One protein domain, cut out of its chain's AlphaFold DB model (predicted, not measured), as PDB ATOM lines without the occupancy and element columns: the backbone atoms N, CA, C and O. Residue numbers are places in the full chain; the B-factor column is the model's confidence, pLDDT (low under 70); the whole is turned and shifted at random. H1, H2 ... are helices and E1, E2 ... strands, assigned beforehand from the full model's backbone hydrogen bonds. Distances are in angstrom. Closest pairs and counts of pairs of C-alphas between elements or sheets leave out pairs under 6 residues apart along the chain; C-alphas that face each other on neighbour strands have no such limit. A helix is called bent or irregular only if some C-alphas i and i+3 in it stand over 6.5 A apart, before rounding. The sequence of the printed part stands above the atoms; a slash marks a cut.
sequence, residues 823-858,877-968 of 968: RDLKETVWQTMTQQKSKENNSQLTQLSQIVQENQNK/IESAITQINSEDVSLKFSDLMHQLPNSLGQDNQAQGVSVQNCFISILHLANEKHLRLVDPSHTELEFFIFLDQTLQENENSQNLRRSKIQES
ATOM      1  N   ARG A 823      21.341 -20.727-147.983       93.75
ATOM      2  CA  ARG A 823      20.295 -20.798-146.940       93.75
ATOM      3  C   ARG A 823      20.898 -21.101-145.565       93.75
ATOM      4  O   ARG A 823      20.659 -20.357-144.622       93.75
ATOM      5  N   ASP A 824      21.681 -22.167-145.485       93.31
ATOM      6  CA  ASP A 824      22.245 -22.700-144.246       93.31
ATOM      7  C   ASP A 824      23.276 -21.706-143.656       93.31
ATOM      8  O   ASP A 824      23.264 -21.416-142.458       93.31
ATOM      9  N   LEU A 825      24.097 -21.077-144.516       94.69
ATOM     10  CA  LEU A 825      24.969 -19.953-144.151       94.69
ATOM     11  C   LEU A 825      24.164 -18.765-143.612       94.69
ATOM     12  O   LEU A 825      24.467 -18.263-142.534       94.69
ATOM     13  N   LYS A 826      23.126 -18.325-144.331       96.06
ATOM     14  CA  LYS A 826      22.288 -17.179-143.958       96.06
ATOM     15  C   LYS A 826      21.585 -17.386-142.618       96.06
ATOM     16  O   LYS A 826      21.530 -16.464-141.806       96.06
ATOM     17  N   GLU A 827      21.078 -18.588-142.359       95.81
ATOM     18  CA  GLU A 827      20.487 -18.923-141.065       95.81
ATOM     19  C   GLU A 827      21.545 -18.903-139.950       95.81
ATOM     20  O   GLU A 827      21.298 -18.339-138.886       95.81
ATOM     21  N   THR A 828      22.757 -19.400-140.215       95.62
ATOM     22  CA  THR A 828      23.877 -19.361-139.258       95.62
ATOM     23  C   THR A 828      24.345 -17.924-138.965       95.62
ATOM     24  O   THR A 828      24.568 -17.583-137.805       95.62
ATOM     25  N   VAL A 829      24.409 -17.048-139.979       96.00
ATOM     26  CA  VAL A 829      24.662 -15.595-139.835       96.00
ATOM     27  C   VAL A 829      23.595 -14.937-138.952       96.00
ATOM     28  O   VAL A 829      23.908 -14.155-138.056       96.00
ATOM     29  N   TRP A 830      22.319 -15.269-139.155       96.50
ATOM     30  CA  TRP A 830      21.235 -14.738-138.326       96.50
ATOM     31  C   TRP A 830      21.300 -15.240-136.874       96.50
ATOM     32  O   TRP A 830      21.063 -14.482-135.926       96.50
ATOM     33  N   GLN A 831      21.665 -16.509-136.678       95.56
ATOM     34  CA  GLN A 831      21.864 -17.086-135.351       95.56
ATOM     35  C   GLN A 831      23.070 -16.466-134.626       95.56
ATOM     36  O   GLN A 831      22.966 -16.208-133.427       95.56
ATOM     37  N   THR A 832      24.182 -16.147-135.302       95.06
ATOM     38  CA  THR A 832      25.305 -15.446-134.650       95.06
ATOM     39  C   THR A 832      24.950 -14.017-134.263       95.06
ATOM     40  O   THR A 832      25.215 -13.643-133.121       95.06
ATOM     41  N   MET A 833      24.274 -13.253-135.129       94.62
ATOM     42  CA  MET A 833      23.805 -11.896-134.802       94.62
ATOM     43  C   MET A 833      22.883 -11.872-133.577       94.62
ATOM     44  O   MET A 833      23.072 -11.090-132.643       94.62
ATOM     45  N   THR A 834      21.880 -12.753-133.550       93.62
ATOM     46  CA  THR A 834      20.930 -12.828-132.428       93.62
ATOM     47  C   THR A 834      21.601 -13.324-131.142       93.62
ATOM     48  O   THR A 834      21.302 -12.822-130.054       93.62
ATOM     49  N   GLN A 835      22.592 -14.221-131.241       93.88
ATOM     50  CA  GLN A 835      23.431 -14.606-130.104       93.88
ATOM     51  C   GLN A 835      24.335 -13.465-129.609       93.88
ATOM     52  O   GLN A 835      24.463 -13.317-128.396       93.88
ATOM     53  N   GLN A 836      24.938 -12.655-130.485       91.31
ATOM     54  CA  GLN A 836      25.735 -11.479-130.100       91.31
ATOM     55  C   GLN A 836      24.878 -10.483-129.306       91.31
ATOM     56  O   GLN A 836      25.153 -10.269-128.124       91.31
ATOM     57  N   LYS A 837      23.751 -10.030-129.878       89.81
ATOM     58  CA  LYS A 837      22.826  -9.101-129.205       89.81
ATOM     59  C   LYS A 837      22.311  -9.648-127.868       89.81
ATOM     60  O   LYS A 837      22.201  -8.911-126.893       89.81
ATOM     61  N   SER A 838      22.067 -10.960-127.755       89.69
ATOM     62  CA  SER A 838      21.694 -11.554-126.459       89.69
ATOM     63  C   SER A 838      22.831 -11.549-125.425       89.69
ATOM     64  O   SER A 838      22.558 -11.377-124.237       89.69
ATOM     65  N   LYS A 839      24.104 -11.691-125.825       90.88
ATOM     66  CA  LYS A 839      25.263 -11.574-124.915       90.88
ATOM     67  C   LYS A 839      25.457 -10.131-124.444       90.88
ATOM     68  O   LYS A 839      25.736  -9.915-123.267       90.88
ATOM     69  N   GLU A 840      25.275  -9.161-125.333       88.44
ATOM     70  CA  GLU A 840      25.427  -7.729-125.043       88.44
ATOM     71  C   GLU A 840      24.333  -7.233-124.094       88.44
ATOM     72  O   GLU A 840      24.655  -6.703-123.027       88.44
ATOM     73  N   ASN A 841      23.064  -7.549-124.378       86.62
ATOM     74  CA  ASN A 841      21.945  -7.266-123.476       86.62
ATOM     75  C   ASN A 841      22.168  -7.895-122.082       86.62
ATOM     76  O   ASN A 841      21.952  -7.247-121.059       86.62
ATOM     77  N   ASN A 842      22.650  -9.146-122.010       88.88
ATOM     78  CA  ASN A 842      22.975  -9.797-120.732       88.88
ATOM     79  C   ASN A 842      24.175  -9.147-120.011       88.88
ATOM     80  O   ASN A 842      24.210  -9.126-118.778       88.88
ATOM     81  N   SER A 843      25.142  -8.593-120.747       89.38
ATOM     82  CA  SER A 843      26.262  -7.824-120.185       89.38
ATOM     83  C   SER A 843      25.771  -6.514-119.557       89.38
ATOM     84  O   SER A 843      26.057  -6.256-118.386       89.38
ATOM     85  N   GLN A 844      24.952  -5.739-120.276       85.62
ATOM     86  CA  GLN A 844      24.312  -4.517-119.765       85.62
ATOM     87  C   GLN A 844      23.441  -4.810-118.529       85.62
ATOM     88  O   GLN A 844      23.577  -4.150-117.497       85.62
ATOM     89  N   LEU A 845      22.615  -5.863-118.572       86.44
ATOM     90  CA  LEU A 845      21.782  -6.289-117.440       86.44
ATOM     91  C   LEU A 845      22.625  -6.706-116.217       86.44
ATOM     92  O   LEU A 845      22.258  -6.442-115.070       86.44
ATOM     93  N   THR A 846      23.791  -7.316-116.451       90.19
ATOM     94  CA  THR A 846      24.750  -7.663-115.393       90.19
ATOM     95  C   THR A 846      25.385  -6.414-114.775       90.19
ATOM     96  O   THR A 846      25.537  -6.356-113.554       90.19
ATOM     97  N   GLN A 847      25.706  -5.393-115.577       87.75
ATOM     98  CA  GLN A 847      26.217  -4.106-115.087       87.75
ATOM     99  C   GLN A 847      25.160  -3.358-114.256       87.75
ATOM    100  O   GLN A 847      25.461  -2.938-113.137       87.75
ATOM    101  N   LEU A 848      23.903  -3.294-114.717       86.12
ATOM    102  CA  LEU A 848      22.777  -2.772-113.926       86.12
ATOM    103  C   LEU A 848      22.643  -3.494-112.577       86.12
ATOM    104  O   LEU A 848      22.547  -2.851-111.532       86.12
ATOM    105  N   SER A 849      22.688  -4.830-112.579       88.50
ATOM    106  CA  SER A 849      22.602  -5.635-111.353       88.50
ATOM    107  C   SER A 849      23.736  -5.318-110.366       88.50
ATOM    108  O   SER A 849      23.496  -5.219-109.161       88.50
ATOM    109  N   GLN A 850      24.957  -5.076-110.857       90.00
ATOM    110  CA  GLN A 850      26.085  -4.644-110.022       90.00
ATOM    111  C   GLN A 850      25.872  -3.239-109.435       90.00
ATOM    112  O   GLN A 850      26.088  -3.053-108.238       90.00
ATOM    113  N   ILE A 851      25.380  -2.276-110.223       87.19
ATOM    114  CA  ILE A 851      25.071  -0.909-109.758       87.19
ATOM    115  C   ILE A 851      23.988  -0.933-108.664       87.19
ATOM    116  O   ILE A 851      24.147  -0.312-107.608       87.19
ATOM    117  N   VAL A 852      22.917  -1.710-108.861       88.12
ATOM    118  CA  VAL A 852      21.846  -1.890-107.867       88.12
ATOM    119  C   VAL A 852      22.385  -2.535-106.583       88.12
ATOM    120  O   VAL A 852      22.109  -2.044-105.485       88.12
ATOM    121  N   GLN A 853      23.206  -3.585-106.691       87.62
ATOM    122  CA  GLN A 853      23.836  -4.225-105.529       87.62
ATOM    123  C   GLN A 853      24.799  -3.286-104.792       87.62
ATOM    124  O   GLN A 853      24.817  -3.269-103.558       87.62
ATOM    125  N   GLU A 854      25.584  -2.471-105.497       88.50
ATOM    126  CA  GLU A 854      26.418  -1.448-104.865       88.50
ATOM    127  C   GLU A 854      25.581  -0.443-104.068       88.50
ATOM    128  O   GLU A 854      25.932  -0.108-102.934       88.50
ATOM    129  N   ASN A 855      24.470   0.031-104.632       83.25
ATOM    130  CA  ASN A 855      23.626   1.032-103.987       83.25
ATOM    131  C   ASN A 855      22.910   0.465-102.751       83.25
ATOM    132  O   ASN A 855      22.912   1.112-101.701       83.25
ATOM    133  N   GLN A 856      22.456  -0.792-102.788       83.88
ATOM    134  CA  GLN A 856      21.975  -1.508-101.597       83.88
ATOM    135  C   GLN A 856      23.067  -1.639-100.511       83.88
ATOM    136  O   GLN A 856      22.819  -1.365 -99.332       83.88
ATOM    137  N   ASN A 857      24.307  -1.969-100.896       84.88
ATOM    138  CA  ASN A 857      25.447  -2.044 -99.972       84.88
ATOM    139  C   ASN A 857      25.840  -0.674 -99.375       84.88
ATOM    140  O   ASN A 857      26.284  -0.605 -98.223       84.88
ATOM    141  N   LYS A 858      25.652   0.426-100.117       82.75
ATOM    142  CA  LYS A 858      25.817   1.806 -99.621       82.75
ATOM    143  C   LYS A 858      24.699   2.165 -98.627       82.75
ATOM    144  O   LYS A 858      24.998   2.677 -97.543       82.75
ATOM    145  N   ILE A 877      16.903   4.754-111.606       80.06
ATOM    146  CA  ILE A 877      16.838   3.385-112.146       80.06
ATOM    147  C   ILE A 877      16.026   3.366-113.448       80.06
ATOM    148  O   ILE A 877      16.444   2.743-114.421       80.06
ATOM    149  N   GLU A 878      14.898   4.071-113.489       82.06
ATOM    150  CA  GLU A 878      14.007   4.140-114.645       82.06
ATOM    151  C   GLU A 878      14.675   4.859-115.827       82.06
ATOM    152  O   GLU A 878      14.686   4.313-116.928       82.06
ATOM    153  N   SER A 879      15.364   5.985-115.596       80.31
ATOM    154  CA  SER A 879      16.157   6.656-116.642       80.31
ATOM    155  C   SER A 879      17.347   5.820-117.139       80.31
ATOM    156  O   SER A 879      17.604   5.808-118.343       80.31
ATOM    157  N   ALA A 880      18.031   5.059-116.276       75.81
ATOM    158  CA  ALA A 880      19.087   4.133-116.706       75.81
ATOM    159  C   ALA A 880      18.539   2.966-117.555       75.81
ATOM    160  O   ALA A 880      19.159   2.570-118.543       75.81
ATOM    161  N   ILE A 881      17.355   2.443-117.215       77.25
ATOM    162  CA  ILE A 881      16.645   1.442-118.029       77.25
ATOM    163  C   ILE A 881      16.210   2.048-119.374       77.25
ATOM    164  O   ILE A 881      16.360   1.401-120.410       77.25
ATOM    165  N   THR A 882      15.716   3.291-119.390       76.50
ATOM    166  CA  THR A 882      15.356   3.998-120.631       76.50
ATOM    167  C   THR A 882      16.566   4.190-121.547       76.50
ATOM    168  O   THR A 882      16.445   3.935-122.741       76.50
ATOM    169  N   GLN A 883      17.732   4.568-121.008       69.44
ATOM    170  CA  GLN A 883      18.964   4.715-121.795       69.44
ATOM    171  C   GLN A 883      19.381   3.393-122.457       69.44
ATOM    172  O   GLN A 883      19.573   3.358-123.671       69.44
ATOM    173  N   ILE A 884      19.419   2.294-121.697       69.75
ATOM    174  CA  ILE A 884      19.815   0.965-122.202       69.75
ATOM    175  C   ILE A 884      18.856   0.427-123.276       69.75
ATOM    176  O   ILE A 884      19.295  -0.261-124.193       69.75
ATOM    177  N   ASN A 885      17.570   0.780-123.222       68.31
ATOM    178  CA  ASN A 885      16.606   0.437-124.274       68.31
ATOM    179  C   ASN A 885      16.667   1.369-125.505       68.31
ATOM    180  O   ASN A 885      16.000   1.084-126.497       68.31
ATOM    181  N   SER A 886      17.411   2.481-125.444       64.19
ATOM    182  CA  SER A 886      17.473   3.505-126.504       64.19
ATOM    183  C   SER A 886      18.729   3.451-127.381       64.19
ATOM    184  O   SER A 886      18.746   4.050-128.455       64.19
ATOM    185  N   GLU A 887      19.770   2.732-126.957       64.69
ATOM    186  CA  GLU A 887      20.953   2.483-127.784       64.69
ATOM    187  C   GLU A 887      20.681   1.301-128.730       64.69
ATOM    188  O   GLU A 887      20.648   0.141-128.312       64.69
ATOM    189  N   ASP A 888      20.488   1.584-130.024       77.75
ATOM    190  CA  ASP A 888      20.373   0.545-131.052       77.75
ATOM    191  C   ASP A 888      21.687  -0.246-131.156       77.75
ATOM    192  O   ASP A 888      22.636   0.168-131.822       77.75
ATOM    193  N   VAL A 889      21.722  -1.405-130.486       83.44
ATOM    194  CA  VAL A 889      22.866  -2.332-130.438       83.44
ATOM    195  C   VAL A 889      23.399  -2.618-131.846       83.44
ATOM    196  O   VAL A 889      22.741  -3.297-132.642       83.44
ATOM    197  N   SER A 890      24.589  -2.084-132.127       91.31
ATOM    198  CA  SER A 890      25.234  -2.074-133.438       91.31
ATOM    199  C   SER A 890      26.290  -3.172-133.548       91.31
ATOM    200  O   SER A 890      27.320  -3.111-132.874       91.31
ATOM    201  N   LEU A 891      26.079  -4.151-134.424       94.94
ATOM    202  CA  LEU A 891      27.019  -5.256-134.617       94.94
ATOM    203  C   LEU A 891      28.025  -4.920-135.723       94.94
ATOM    204  O   LEU A 891      27.632  -4.633-136.853       94.94
ATOM    205  N   LYS A 892      29.326  -4.983-135.428       95.50
ATOM    206  CA  LYS A 892      30.389  -4.851-136.436       95.50
ATOM    207  C   LYS A 892      30.427  -6.072-137.356       95.50
ATOM    208  O   LYS A 892      30.382  -7.213-136.891       95.50
ATOM    209  N   PHE A 893      30.601  -5.845-138.658       95.50
ATOM    210  CA  PHE A 893      30.793  -6.932-139.624       95.50
ATOM    211  C   PHE A 893      32.055  -7.772-139.339       95.50
ATOM    212  O   PHE A 893      32.023  -8.995-139.470       95.50
ATOM    213  N   SER A 894      33.136  -7.139-138.873       94.62
ATOM    214  CA  SER A 894      34.391  -7.796-138.477       94.62
ATOM    215  C   SER A 894      34.190  -8.812-137.339       94.62
ATOM    216  O   SER A 894      34.533  -9.988-137.479       94.62
ATOM    217  N   ASP A 895      33.549  -8.401-136.241       95.00
ATOM    218  CA  ASP A 895      33.236  -9.258-135.088       95.00
ATOM    219  C   ASP A 895      32.315 -10.433-135.447       95.00
ATOM    220  O   ASP A 895      32.423 -11.516-134.861       95.00
ATOM    221  N   LEU A 896      31.416 -10.239-136.416       95.00
ATOM    222  CA  LEU A 896      30.567 -11.292-136.972       95.00
ATOM    223  C   LEU A 896      31.369 -12.282-137.835       95.00
ATOM    224  O   LEU A 896      31.235 -13.493-137.640       95.00
ATOM    225  N   MET A 897      32.256 -11.800-138.710       93.94
ATOM    226  CA  MET A 897      33.159 -12.650-139.499       93.94
ATOM    227  C   MET A 897      34.109 -13.471-138.615       93.94
ATOM    228  O   MET A 897      34.344 -14.645-138.901       93.94
ATOM    229  N   HIS A 898      34.600 -12.916-137.503       92.94
ATOM    230  CA  HIS A 898      35.416 -13.661-136.535       92.94
ATOM    231  C   HIS A 898      34.619 -14.695-135.718       92.94
ATOM    232  O   HIS A 898      35.190 -15.683-135.247       92.94
ATOM    233  N   GLN A 899      33.307 -14.511-135.540       93.00
ATOM    234  CA  GLN A 899      32.463 -15.433-134.768       93.00
ATOM    235  C   GLN A 899      31.808 -16.529-135.625       93.00
ATOM    236  O   GLN A 899      31.583 -17.628-135.114       93.00
ATOM    237  N   LEU A 900      31.589 -16.294-136.922       92.62
ATOM    238  CA  LEU A 900      31.002 -17.259-137.862       92.62
ATOM    239  C   LEU A 900      31.683 -18.644-137.884       92.62
ATOM    240  O   LEU A 900      30.966 -19.634-137.711       92.62
ATOM    241  N   PRO A 901      33.022 -18.767-138.001       91.31
ATOM    242  CA  PRO A 901      33.700 -20.067-137.984       91.31
ATOM    243  C   PRO A 901      33.433 -20.891-136.717       91.31
ATOM    244  O   PRO A 901      33.395 -22.114-136.774       91.31
ATOM    245  N   ASN A 902      33.188 -20.237-135.576       90.06
ATOM    246  CA  ASN A 902      32.866 -20.922-134.320       90.06
ATOM    247  C   ASN A 902      31.417 -21.443-134.279       90.06
ATOM    248  O   ASN A 902      31.113 -22.334-133.490       90.06
ATOM    249  N   SER A 903      30.527 -20.891-135.110       89.44
ATOM    250  CA  SER A 903      29.111 -21.283-135.207       89.44
ATOM    251  C   SER A 903      28.826 -22.328-136.290       89.44
ATOM    252  O   SER A 903      27.929 -23.147-136.118       89.44
ATOM    253  N   LEU A 904      29.622 -22.347-137.364       87.00
ATOM    254  CA  LEU A 904      29.531 -23.313-138.470       87.00
ATOM    255  C   LEU A 904      30.094 -24.707-138.121       87.00
ATOM    256  O   LEU A 904      30.016 -25.624-138.936       87.00
ATOM    257  N   GLY A 905      30.664 -24.866-136.923       81.31
ATOM    258  CA  GLY A 905      31.394 -26.064-136.510       81.31
ATOM    259  C   GLY A 905      32.827 -26.110-137.053       81.31
ATOM    260  O   GLY A 905      33.217 -25.331-137.918       81.31
ATOM    261  N   GLN A 906      33.630 -27.046-136.537       64.50
ATOM    262  CA  GLN A 906      35.032 -27.228-136.954       64.50
ATOM    263  C   GLN A 906      35.189 -27.955-138.305       64.50
ATOM    264  O   GLN A 906      36.310 -28.199-138.749       64.50
ATOM    265  N   ASP A 907      34.080 -28.296-138.963       65.69
ATOM    266  CA  ASP A 907      34.076 -28.959-140.260       65.69
ATOM    267  C   ASP A 907      34.645 -28.058-141.367       65.69
ATOM    268  O   ASP A 907      34.596 -26.827-141.313       65.69
ATOM    269  N   ASN A 908      35.093 -28.685-142.461       65.38
ATOM    270  CA  ASN A 908      35.670 -28.020-143.640       65.38
ATOM    271  C   ASN A 908      34.769 -26.946-144.299       65.38
ATOM    272  O   ASN A 908      35.236 -26.216-145.173       65.38
ATOM    273  N   GLN A 909      33.504 -26.826-143.883       70.94
ATOM    274  CA  GLN A 909      32.585 -25.757-144.281       70.94
ATOM    275  C   GLN A 909      33.045 -24.373-143.796       70.94
ATOM    276  O   GLN A 909      32.928 -23.407-144.545       70.94
ATOM    277  N   ALA A 910      33.630 -24.267-142.596       73.88
ATOM    278  CA  ALA A 910      34.085 -22.987-142.047       73.88
ATOM    279  C   ALA A 910      35.206 -22.343-142.890       73.88
ATOM    280  O   ALA A 910      35.251 -21.124-143.029       73.88
ATOM    281  N   GLN A 911      36.058 -23.156-143.530       77.19
ATOM    282  CA  GLN A 911      37.069 -22.688-144.492       77.19
ATOM    283  C   GLN A 911      36.490 -22.323-145.875       77.19
ATOM    284  O   GLN A 911      37.225 -21.839-146.731       77.19
ATOM    285  N   GLY A 912      35.211 -22.613-146.137       85.19
ATOM    286  CA  GLY A 912      34.535 -22.349-147.414       85.19
ATOM    287  C   GLY A 912      33.724 -21.050-147.449       85.19
ATOM    288  O   GLY A 912      33.160 -20.717-148.492       85.19
ATOM    289  N   VAL A 913      33.633 -20.318-146.334       90.25
ATOM    290  CA  VAL A 913      32.879 -19.060-146.252       90.25
ATOM    291  C   VAL A 913      33.788 -17.885-146.593       90.25
ATOM    292  O   VAL A 913      34.597 -17.447-145.779       90.25
ATOM    293  N   SER A 914      33.635 -17.359-147.809       93.31
ATOM    294  CA  SER A 914      34.267 -16.107-148.219       93.31
ATOM    295  C   SER A 914      33.558 -14.891-147.610       93.31
ATOM    296  O   SER A 914      32.363 -14.937-147.293       93.31
ATOM    297  N   VAL A 915      34.285 -13.774-147.496       94.00
ATOM    298  CA  VAL A 915      33.742 -12.481-147.038       94.00
ATOM    299  C   VAL A 915      32.554 -12.063-147.913       94.00
ATOM    300  O   VAL A 915      31.516 -11.660-147.395       94.00
ATOM    301  N   GLN A 916      32.669 -12.253-149.231       94.25
ATOM    302  CA  GLN A 916      31.637 -11.941-150.219       94.25
ATOM    303  C   GLN A 916      30.358 -12.762-149.992       94.25
ATOM    304  O   GLN A 916      29.263 -12.203-149.979       94.25
ATOM    305  N   ASN A 917      30.475 -14.073-149.741       94.38
ATOM    306  CA  ASN A 917      29.315 -14.935-149.488       94.38
ATOM    307  C   ASN A 917      28.598 -14.565-148.181       94.38
ATOM    308  O   ASN A 917      27.368 -14.636-148.107       94.38
ATOM    309  N   CYS A 918      29.340 -14.131-147.156       95.38
ATOM    310  CA  CYS A 918      28.736 -13.598-145.940       95.38
ATOM    311  C   CYS A 918      28.053 -12.242-146.185       95.38
ATOM    312  O   CYS A 918      26.895 -12.075-145.810       95.38
ATOM    313  N   PHE A 919      28.711 -11.313-146.883       95.94
ATOM    314  CA  PHE A 919      28.155  -9.999-147.218       95.94
ATOM    315  C   PHE A 919      26.842 -10.110-148.013       95.94
ATOM    316  O   PHE A 919      25.831  -9.526-147.627       95.94
ATOM    317  N   ILE A 920      26.808 -10.956-149.048       96.00
ATOM    318  CA  ILE A 920      25.594 -11.266-149.821       96.00
ATOM    319  C   ILE A 920      24.503 -11.866-148.915       96.00
ATOM    320  O   ILE A 920      23.335 -11.482-149.004       96.00
ATOM    321  N   SER A 921      24.867 -12.756-147.985       96.62
ATOM    322  CA  SER A 921      23.921 -13.315-147.007       96.62
ATOM    323  C   SER A 921      23.340 -12.244-146.070       96.62
ATOM    324  O   SER A 921      22.155 -12.306-145.743       96.62
ATOM    325  N   ILE A 922      24.134 -11.237-145.683       96.75
ATOM    326  CA  ILE A 922      23.699 -10.091-144.867       96.75
ATOM    327  C   ILE A 922      22.783  -9.157-145.663       96.75
ATOM    328  O   ILE A 922      21.746  -8.769-145.137       96.75
ATOM    329  N   LEU A 923      23.076  -8.860-146.934       96.44
ATOM    330  CA  LEU A 923      22.166  -8.100-147.806       96.44
ATOM    331  C   LEU A 923      20.810  -8.813-147.960       96.44
ATOM    332  O   LEU A 923      19.749  -8.198-147.847       96.44
ATOM    333  N   HIS A 924      20.821 -10.139-148.121       95.94
ATOM    334  CA  HIS A 924      19.593 -10.932-148.125       95.94
ATOM    335  C   HIS A 924      18.891 -10.991-146.755       95.94
ATOM    336  O   HIS A 924      17.684 -11.235-146.722       95.94
ATOM    337  N   LEU A 925      19.594 -10.816-145.629       96.81
ATOM    338  CA  LEU A 925      18.972 -10.666-144.304       96.81
ATOM    339  C   LEU A 925      18.403  -9.261-144.105       96.81
ATOM    340  O   LEU A 925      17.326  -9.140-143.530       96.81
ATOM    341  N   ALA A 926      19.053  -8.220-144.627       96.31
ATOM    342  CA  ALA A 926      18.559  -6.848-144.566       96.31
ATOM    343  C   ALA A 926      17.168  -6.723-145.193       96.31
ATOM    344  O   ALA A 926      16.255  -6.212-144.547       96.31
ATOM    345  N   ASN A 927      16.977  -7.322-146.370       95.25
ATOM    346  CA  ASN A 927      15.695  -7.341-147.078       95.25
ATOM    347  C   ASN A 927      14.609  -8.235-146.431       95.25
ATOM    348  O   ASN A 927      13.433  -8.060-146.729       95.25
ATOM    349  N   GLU A 928      14.969  -9.207-145.579       95.69
ATOM    350  CA  GLU A 928      14.019 -10.159-144.955       95.69
ATOM    351  C   GLU A 928      13.748  -9.918-143.462       95.69
ATOM    352  O   GLU A 928      12.807 -10.493-142.906       95.69
ATOM    353  N   LYS A 929      14.618  -9.164-142.788       95.19
ATOM    354  CA  LYS A 929      14.603  -8.932-141.334       95.19
ATOM    355  C   LYS A 929      14.665  -7.453-140.965       95.19
ATOM    356  O   LYS A 929      14.716  -7.145-139.775       95.19
ATOM    357  N   HIS A 930      14.642  -6.575-141.970       93.06
ATOM    358  CA  HIS A 930      14.764  -5.126-141.836       93.06
ATOM    359  C   HIS A 930      16.046  -4.750-141.079       93.06
ATOM    360  O   HIS A 930      16.012  -4.167-139.999       93.06
ATOM    361  N   LEU A 931      17.201  -5.149-141.624       95.06
ATOM    362  CA  LEU A 931      18.500  -4.685-141.116       95.06
ATOM    363  C   LEU A 931      18.909  -3.403-141.831       95.06
ATOM    364  O   LEU A 931      18.848  -3.317-143.058       95.06
ATOM    365  N   ARG A 932      19.408  -2.441-141.062       94.94
ATOM    366  CA  ARG A 932      20.025  -1.222-141.573       94.94
ATOM    367  C   ARG A 932      21.542  -1.372-141.503       94.94
ATOM    368  O   ARG A 932      22.092  -1.626-140.433       94.94
ATOM    369  N   LEU A 933      22.208  -1.205-142.641       95.50
ATOM    370  CA  LEU A 933      23.668  -1.175-142.739       95.50
ATOM    371  C   LEU A 933      24.140   0.282-142.750       95.50
ATOM    372  O   LEU A 933      23.518   1.121-143.404       95.50
ATOM    373  N   VAL A 934      25.213   0.589-142.021       94.75
ATOM    374  CA  VAL A 934      25.835   1.922-141.992       94.75
ATOM    375  C   VAL A 934      27.356   1.769-141.983       94.75
ATOM    376  O   VAL A 934      27.897   1.142-141.075       94.75
ATOM    377  N   ASP A 935      28.041   2.362-142.958       94.00
ATOM    378  CA  ASP A 935      29.473   2.678-142.855       94.00
ATOM    379  C   ASP A 935      29.593   4.060-142.171       94.00
ATOM    380  O   ASP A 935      29.048   5.034-142.697       94.00
ATOM    381  N   PRO A 936      30.210   4.164-140.977       84.38
ATOM    382  CA  PRO A 936      30.365   5.424-140.253       84.38
ATOM    383  C   PRO A 936      31.660   6.182-140.590       84.38
ATOM    384  O   PRO A 936      31.849   7.287-140.079       84.38
ATOM    385  N   SER A 937      32.571   5.600-141.377       80.50
ATOM    386  CA  SER A 937      33.895   6.163-141.676       80.50
ATOM    387  C   SER A 937      34.179   6.347-143.170       80.50
ATOM    388  O   SER A 937      35.162   7.007-143.498       80.50
ATOM    389  N   HIS A 938      33.324   5.831-144.059       77.25
ATOM    390  CA  HIS A 938      33.505   5.827-145.519       77.25
ATOM    391  C   HIS A 938      34.836   5.192-145.952       77.25
ATOM    392  O   HIS A 938      35.462   5.605-146.925       77.25
ATOM    393  N   THR A 939      35.288   4.202-145.183       77.38
ATOM    394  CA  THR A 939      36.581   3.527-145.366       77.38
ATOM    395  C   THR A 939      36.463   2.192-146.095       77.38
ATOM    396  O   THR A 939      37.484   1.539-146.271       77.38
ATOM    397  N   GLU A 940      35.247   1.751-146.444       78.69
ATOM    398  CA  GLU A 940      34.911   0.491-147.145       78.69
ATOM    399  C   GLU A 940      35.257  -0.816-146.389       78.69
ATOM    400  O   GLU A 940      34.612  -1.845-146.588       78.69
ATOM    401  N   LEU A 941      36.222  -0.779-145.465       80.88
ATOM    402  CA  LEU A 941      36.747  -1.916-144.700       80.88
ATOM    403  C   LEU A 941      35.807  -2.452-143.605       80.88
ATOM    404  O   LEU A 941      35.934  -3.611-143.207       80.88
ATOM    405  N   GLU A 942      34.894  -1.635-143.072       91.06
ATOM    406  CA  GLU A 942      33.999  -2.040-141.983       91.06
ATOM    407  C   GLU A 942      32.659  -1.298-142.037       91.06
ATOM    408  O   GLU A 942      32.608  -0.084-142.212       91.06
ATOM    409  N   PHE A 943      31.567  -2.029-141.811       94.50
ATOM    410  CA  PHE A 943      30.234  -1.467-141.611       94.50
ATOM    411  C   PHE A 943      29.574  -2.054-140.359       94.50
ATOM    412  O   PHE A 943      29.922  -3.138-139.873       94.50
ATOM    413  N   PHE A 944      28.598  -1.311-139.846       95.19
ATOM    414  CA  PHE A 944      27.831  -1.619-138.650       95.19
ATOM    415  C   PHE A 944      26.409  -2.029-139.045       95.19
ATOM    416  O   PHE A 944      25.788  -1.435-139.930       95.19
ATOM    417  N   ILE A 945      25.907  -3.069-138.386       95.94
ATOM    418  CA  ILE A 945      24.629  -3.717-138.668       95.94
ATOM    419  C   ILE A 945      23.670  -3.424-137.518       95.94
ATOM    420  O   ILE A 945      23.914  -3.810-136.374       95.94
ATOM    421  N   PHE A 946      22.562  -2.769-137.842       94.44
ATOM    422  CA  PHE A 946      21.502  -2.394-136.914       94.44
ATOM    423  C   PHE A 946      20.223  -3.170-137.253       94.44
ATOM    424  O   PHE A 946      19.936  -3.439-138.420       94.44
ATOM    425  N   LEU A 947      19.432  -3.514-136.239       90.06
ATOM    426  CA  LEU A 947      18.086  -4.073-136.408       90.06
ATOM    427  C   LEU A 947      17.081  -2.919-136.438       90.06
ATOM    428  O   LEU A 947      16.932  -2.247-135.423       90.06
ATOM    429  N   ASP A 948      16.387  -2.695-137.557       86.00
ATOM    430  CA  ASP A 948      15.379  -1.636-137.649       86.00
ATOM    431  C   ASP A 948      14.100  -2.053-136.907       86.00
ATOM    432  O   ASP A 948      13.209  -2.737-137.425       86.00
ATOM    433  N   GLN A 949      14.027  -1.629-135.647       79.81
ATOM    434  CA  GLN A 949      12.889  -1.886-134.768       79.81
ATOM    435  C   GLN A 949      11.618  -1.178-135.280       79.81
ATOM    436  O   GLN A 949      10.510  -1.689-135.105       79.81
ATOM    437  N   THR A 950      11.761  -0.050-135.989       75.56
ATOM    438  CA  THR A 950      10.636   0.793-136.421       75.56
ATOM    439  C   THR A 950       9.765   0.105-137.472       75.56
ATOM    440  O   THR A 950       8.539   0.253-137.466       75.56
ATOM    441  N   LEU A 951      10.363  -0.708-138.348       69.94
ATOM    442  CA  LEU A 951       9.620  -1.488-139.341       69.94
ATOM    443  C   LEU A 951       8.882  -2.670-138.697       69.94
ATOM    444  O   LEU A 951       7.722  -2.917-139.034       69.94
ATOM    445  N   GLN A 952       9.483  -3.331-137.701       67.62
ATOM    446  CA  GLN A 952       8.825  -4.412-136.957       67.62
ATOM    447  C   GLN A 952       7.634  -3.902-136.128       67.62
ATOM    448  O   GLN A 952       6.574  -4.531-136.122       67.62
ATOM    449  N   GLU A 953       7.745  -2.740-135.479       75.31
ATOM    450  CA  GLU A 953       6.614  -2.102-134.786       75.31
ATOM    451  C   GLU A 953       5.470  -1.735-135.741       75.31
ATOM    452  O   GLU A 953       4.292  -1.901-135.400       75.31
ATOM    453  N   ASN A 954       5.792  -1.286-136.959       75.56
ATOM    454  CA  ASN A 954       4.799  -0.974-137.986       75.56
ATOM    455  C   ASN A 954       4.103  -2.231-138.538       75.56
ATOM    456  O   ASN A 954       2.878  -2.225-138.679       75.56
ATOM    457  N   GLU A 955       4.832  -3.317-138.806       77.56
ATOM    458  CA  GLU A 955       4.235  -4.597-139.214       77.56
ATOM    459  C   GLU A 955       3.361  -5.194-138.106       77.56
ATOM    460  O   GLU A 955       2.208  -5.552-138.359       77.56
ATOM    461  N   ASN A 956       3.843  -5.216-136.861       79.38
ATOM    462  CA  ASN A 956       3.064  -5.669-135.706       79.38
ATOM    463  C   ASN A 956       1.805  -4.812-135.500       79.38
ATOM    464  O   ASN A 956       0.719  -5.350-135.282       79.38
ATOM    465  N   SER A 957       1.904  -3.491-135.669       80.19
ATOM    466  CA  SER A 957       0.753  -2.578-135.626       80.19
ATOM    467  C   SER A 957      -0.245  -2.817-136.762       80.19
ATOM    468  O   SER A 957      -1.453  -2.682-136.556       80.19
ATOM    469  N   GLN A 958       0.213  -3.187-137.962       77.38
ATOM    470  CA  GLN A 958      -0.670  -3.562-139.069       77.38
ATOM    471  C   GLN A 958      -1.328  -4.927-138.844       77.38
ATOM    472  O   GLN A 958      -2.524  -5.064-139.092       77.38
ATOM    473  N   ASN A 959      -0.598  -5.913-138.326       83.81
ATOM    474  CA  ASN A 959      -1.136  -7.239-138.023       83.81
ATOM    475  C   ASN A 959      -2.151  -7.187-136.869       83.81
ATOM    476  O   ASN A 959      -3.230  -7.761-136.992       83.81
ATOM    477  N   LEU A 960      -1.899  -6.388-135.825       87.75
ATOM    478  CA  LEU A 960      -2.860  -6.118-134.746       87.75
ATOM    479  C   LEU A 960      -4.097  -5.333-135.224       87.75
ATOM    480  O   LEU A 960      -5.177  -5.463-134.650       87.75
ATOM    481  N   ARG A 961      -3.974  -4.511-136.276       82.19
ATOM    482  CA  ARG A 961      -5.138  -3.900-136.946       82.19
ATOM    483  C   ARG A 961      -5.902  -4.918-137.793       82.19
ATOM    484  O   ARG A 961      -7.122  -4.858-137.808       82.19
ATOM    485  N   ARG A 962      -5.216  -5.849-138.467       82.38
ATOM    486  CA  ARG A 962      -5.850  -6.927-139.245       82.38
ATOM    487  C   ARG A 962      -6.625  -7.890-138.348       82.38
ATOM    488  O   ARG A 962      -7.785  -8.138-138.652       82.38
ATOM    489  N   SER A 963      -6.055  -8.343-137.227       87.12
ATOM    490  CA  SER A 963      -6.773  -9.218-136.286       87.12
ATOM    491  C   SER A 963      -8.030  -8.535-135.742       87.12
ATOM    492  O   SER A 963      -9.114  -9.094-135.841       87.12
ATOM    493  N   LYS A 964      -7.930  -7.267-135.322       88.25
ATOM    494  CA  LYS A 964      -9.075  -6.470-134.842       88.25
ATOM    495  C   LYS A 964     -10.136  -6.149-135.902       88.25
ATOM    496  O   LYS A 964     -11.208  -5.689-135.532       88.25
ATOM    497  N   ILE A 965      -9.835  -6.352-137.187       88.19
ATOM    498  CA  ILE A 965     -10.786  -6.257-138.313       88.19
ATOM    499  C   ILE A 965     -11.373  -7.641-138.664       88.19
ATOM    500  O   ILE A 965     -12.407  -7.721-139.315       88.19
ATOM    501  N   GLN A 966     -10.735  -8.736-138.238       80.44
ATOM    502  CA  GLN A 966     -11.274 -10.101-138.331       80.44
ATOM    503  C   GLN A 966     -12.110 -10.488-137.096       80.44
ATOM    504  O   GLN A 966     -12.941 -11.385-137.179       80.44
ATOM    505  N   GLU A 967     -11.907  -9.802-135.968       81.62
ATOM    506  CA  GLU A 967     -12.703  -9.905-134.734       81.62
ATOM    507  C   GLU A 967     -13.991  -9.045-134.753       81.62
ATOM    508  O   GLU A 967     -14.753  -9.095-133.786       81.62
ATOM    509  N   SER A 968     -14.225  -8.240-135.806       69.62
ATOM    510  CA  SER A 968     -15.281  -7.207-135.886       69.62
ATOM    511  C   SER A 968     -16.261  -7.384-137.047       69.62
ATOM    512  O   SER A 968     -17.480  -7.357-136.781       69.62
TER     513      SER A 968
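What this domain is: This is residues 823 to 858 and 877 to 968 of the 968 residues of the protein "Condensin complex subunit 2" of Tetrahymena thermophila (strain SB210) (UniProt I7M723). A small head sends out two helical arms: in the head, H3 and H4 cross the first part of the long helix H1, and the short hairpin E1 and E2 packs on H4. H1 runs on out of the head, with the short H2 near it and residues 853 to 858 sticking out at its end, while H5 leaves the head as the second arm, sticking out with residues 953 to 968. The printed part has 128 residues, with five named helices and two named strands in the order H1 H2 H3 H4 E1 E2 H5; the class is mostly helix and the two-stranded sheet, E1 - E2, is antiparallel. The whole is loose, with a radius of gyration of the C-alphas of 18.7 A and spans of 54 by 51 by 33 A.

Where its parts are: H1, residues 823 to 858, begins at C-alpha 823 (20.295, -20.798, -146.940) and is 52.7 A long. After the cut come H2, residues 877 to 884, 10.8 A, and H3, residues 893 to 903, 15.1 A. H3 is irregular, but only just: C-alphas 898 and 901 are 6.8 A apart. H4, residues 915 to 929, is 20.3 A long. E1, residues 931 to 934, spans 9.9 A, and E2, residues 944 to 947, spans 10.3 A. H5, residues 949 to 966, is 25.8 A long and ends at C-alpha 966 (-11.274, -10.101, -138.331).

How they stand to each other: H1 touches H4 with residues 825 to 830 alone, about perpendicular at 74 degrees; their closest C-alphas, of Lys 826 and Ser 921, are 5.2 A apart. H1 touches H3 with residues 828 to 833 alone, about perpendicular at 76 degrees, closest at the C-alphas of Thr 832 and Leu 900, 6.8 A. H1 and H2 are close but not clearly touching: the closest C-alphas, of Gln 844 and Ile 884, are 7.5 A apart, at a shallow tilt of 26 degrees, opposite ways. E1 and E2 form an antiparallel hairpin, with N 932 and O 946 at 2.9 A and N 944 and O 934 at 2.8 A, within hydrogen-bond range. The closest C-alphas of H4 and E1, of Ala 926 and Arg 932, are 6.5 A apart. H5 is apart from H1, H2, H3, H4 and E1. Every O i to N i+4 pair is within hydrogen-bond range in H1, H2 and H5; in H3 it is 5 of 7 and in H4 10 of 11.

The domain as a whole: The two C-alphas farthest apart, of Asn 908 and Ser 968, are 55.6 A apart. Residues 859 to 876 are not printed, and C-alphas 858 and 877 are 15.5 A apart across this cut. The link from H3 to H4 is long, with 11 residues. The mean pLDDT of the printed part is 86.7; residues 883 to 887, 906 to 908, 951 to 952 and 968 are under 70.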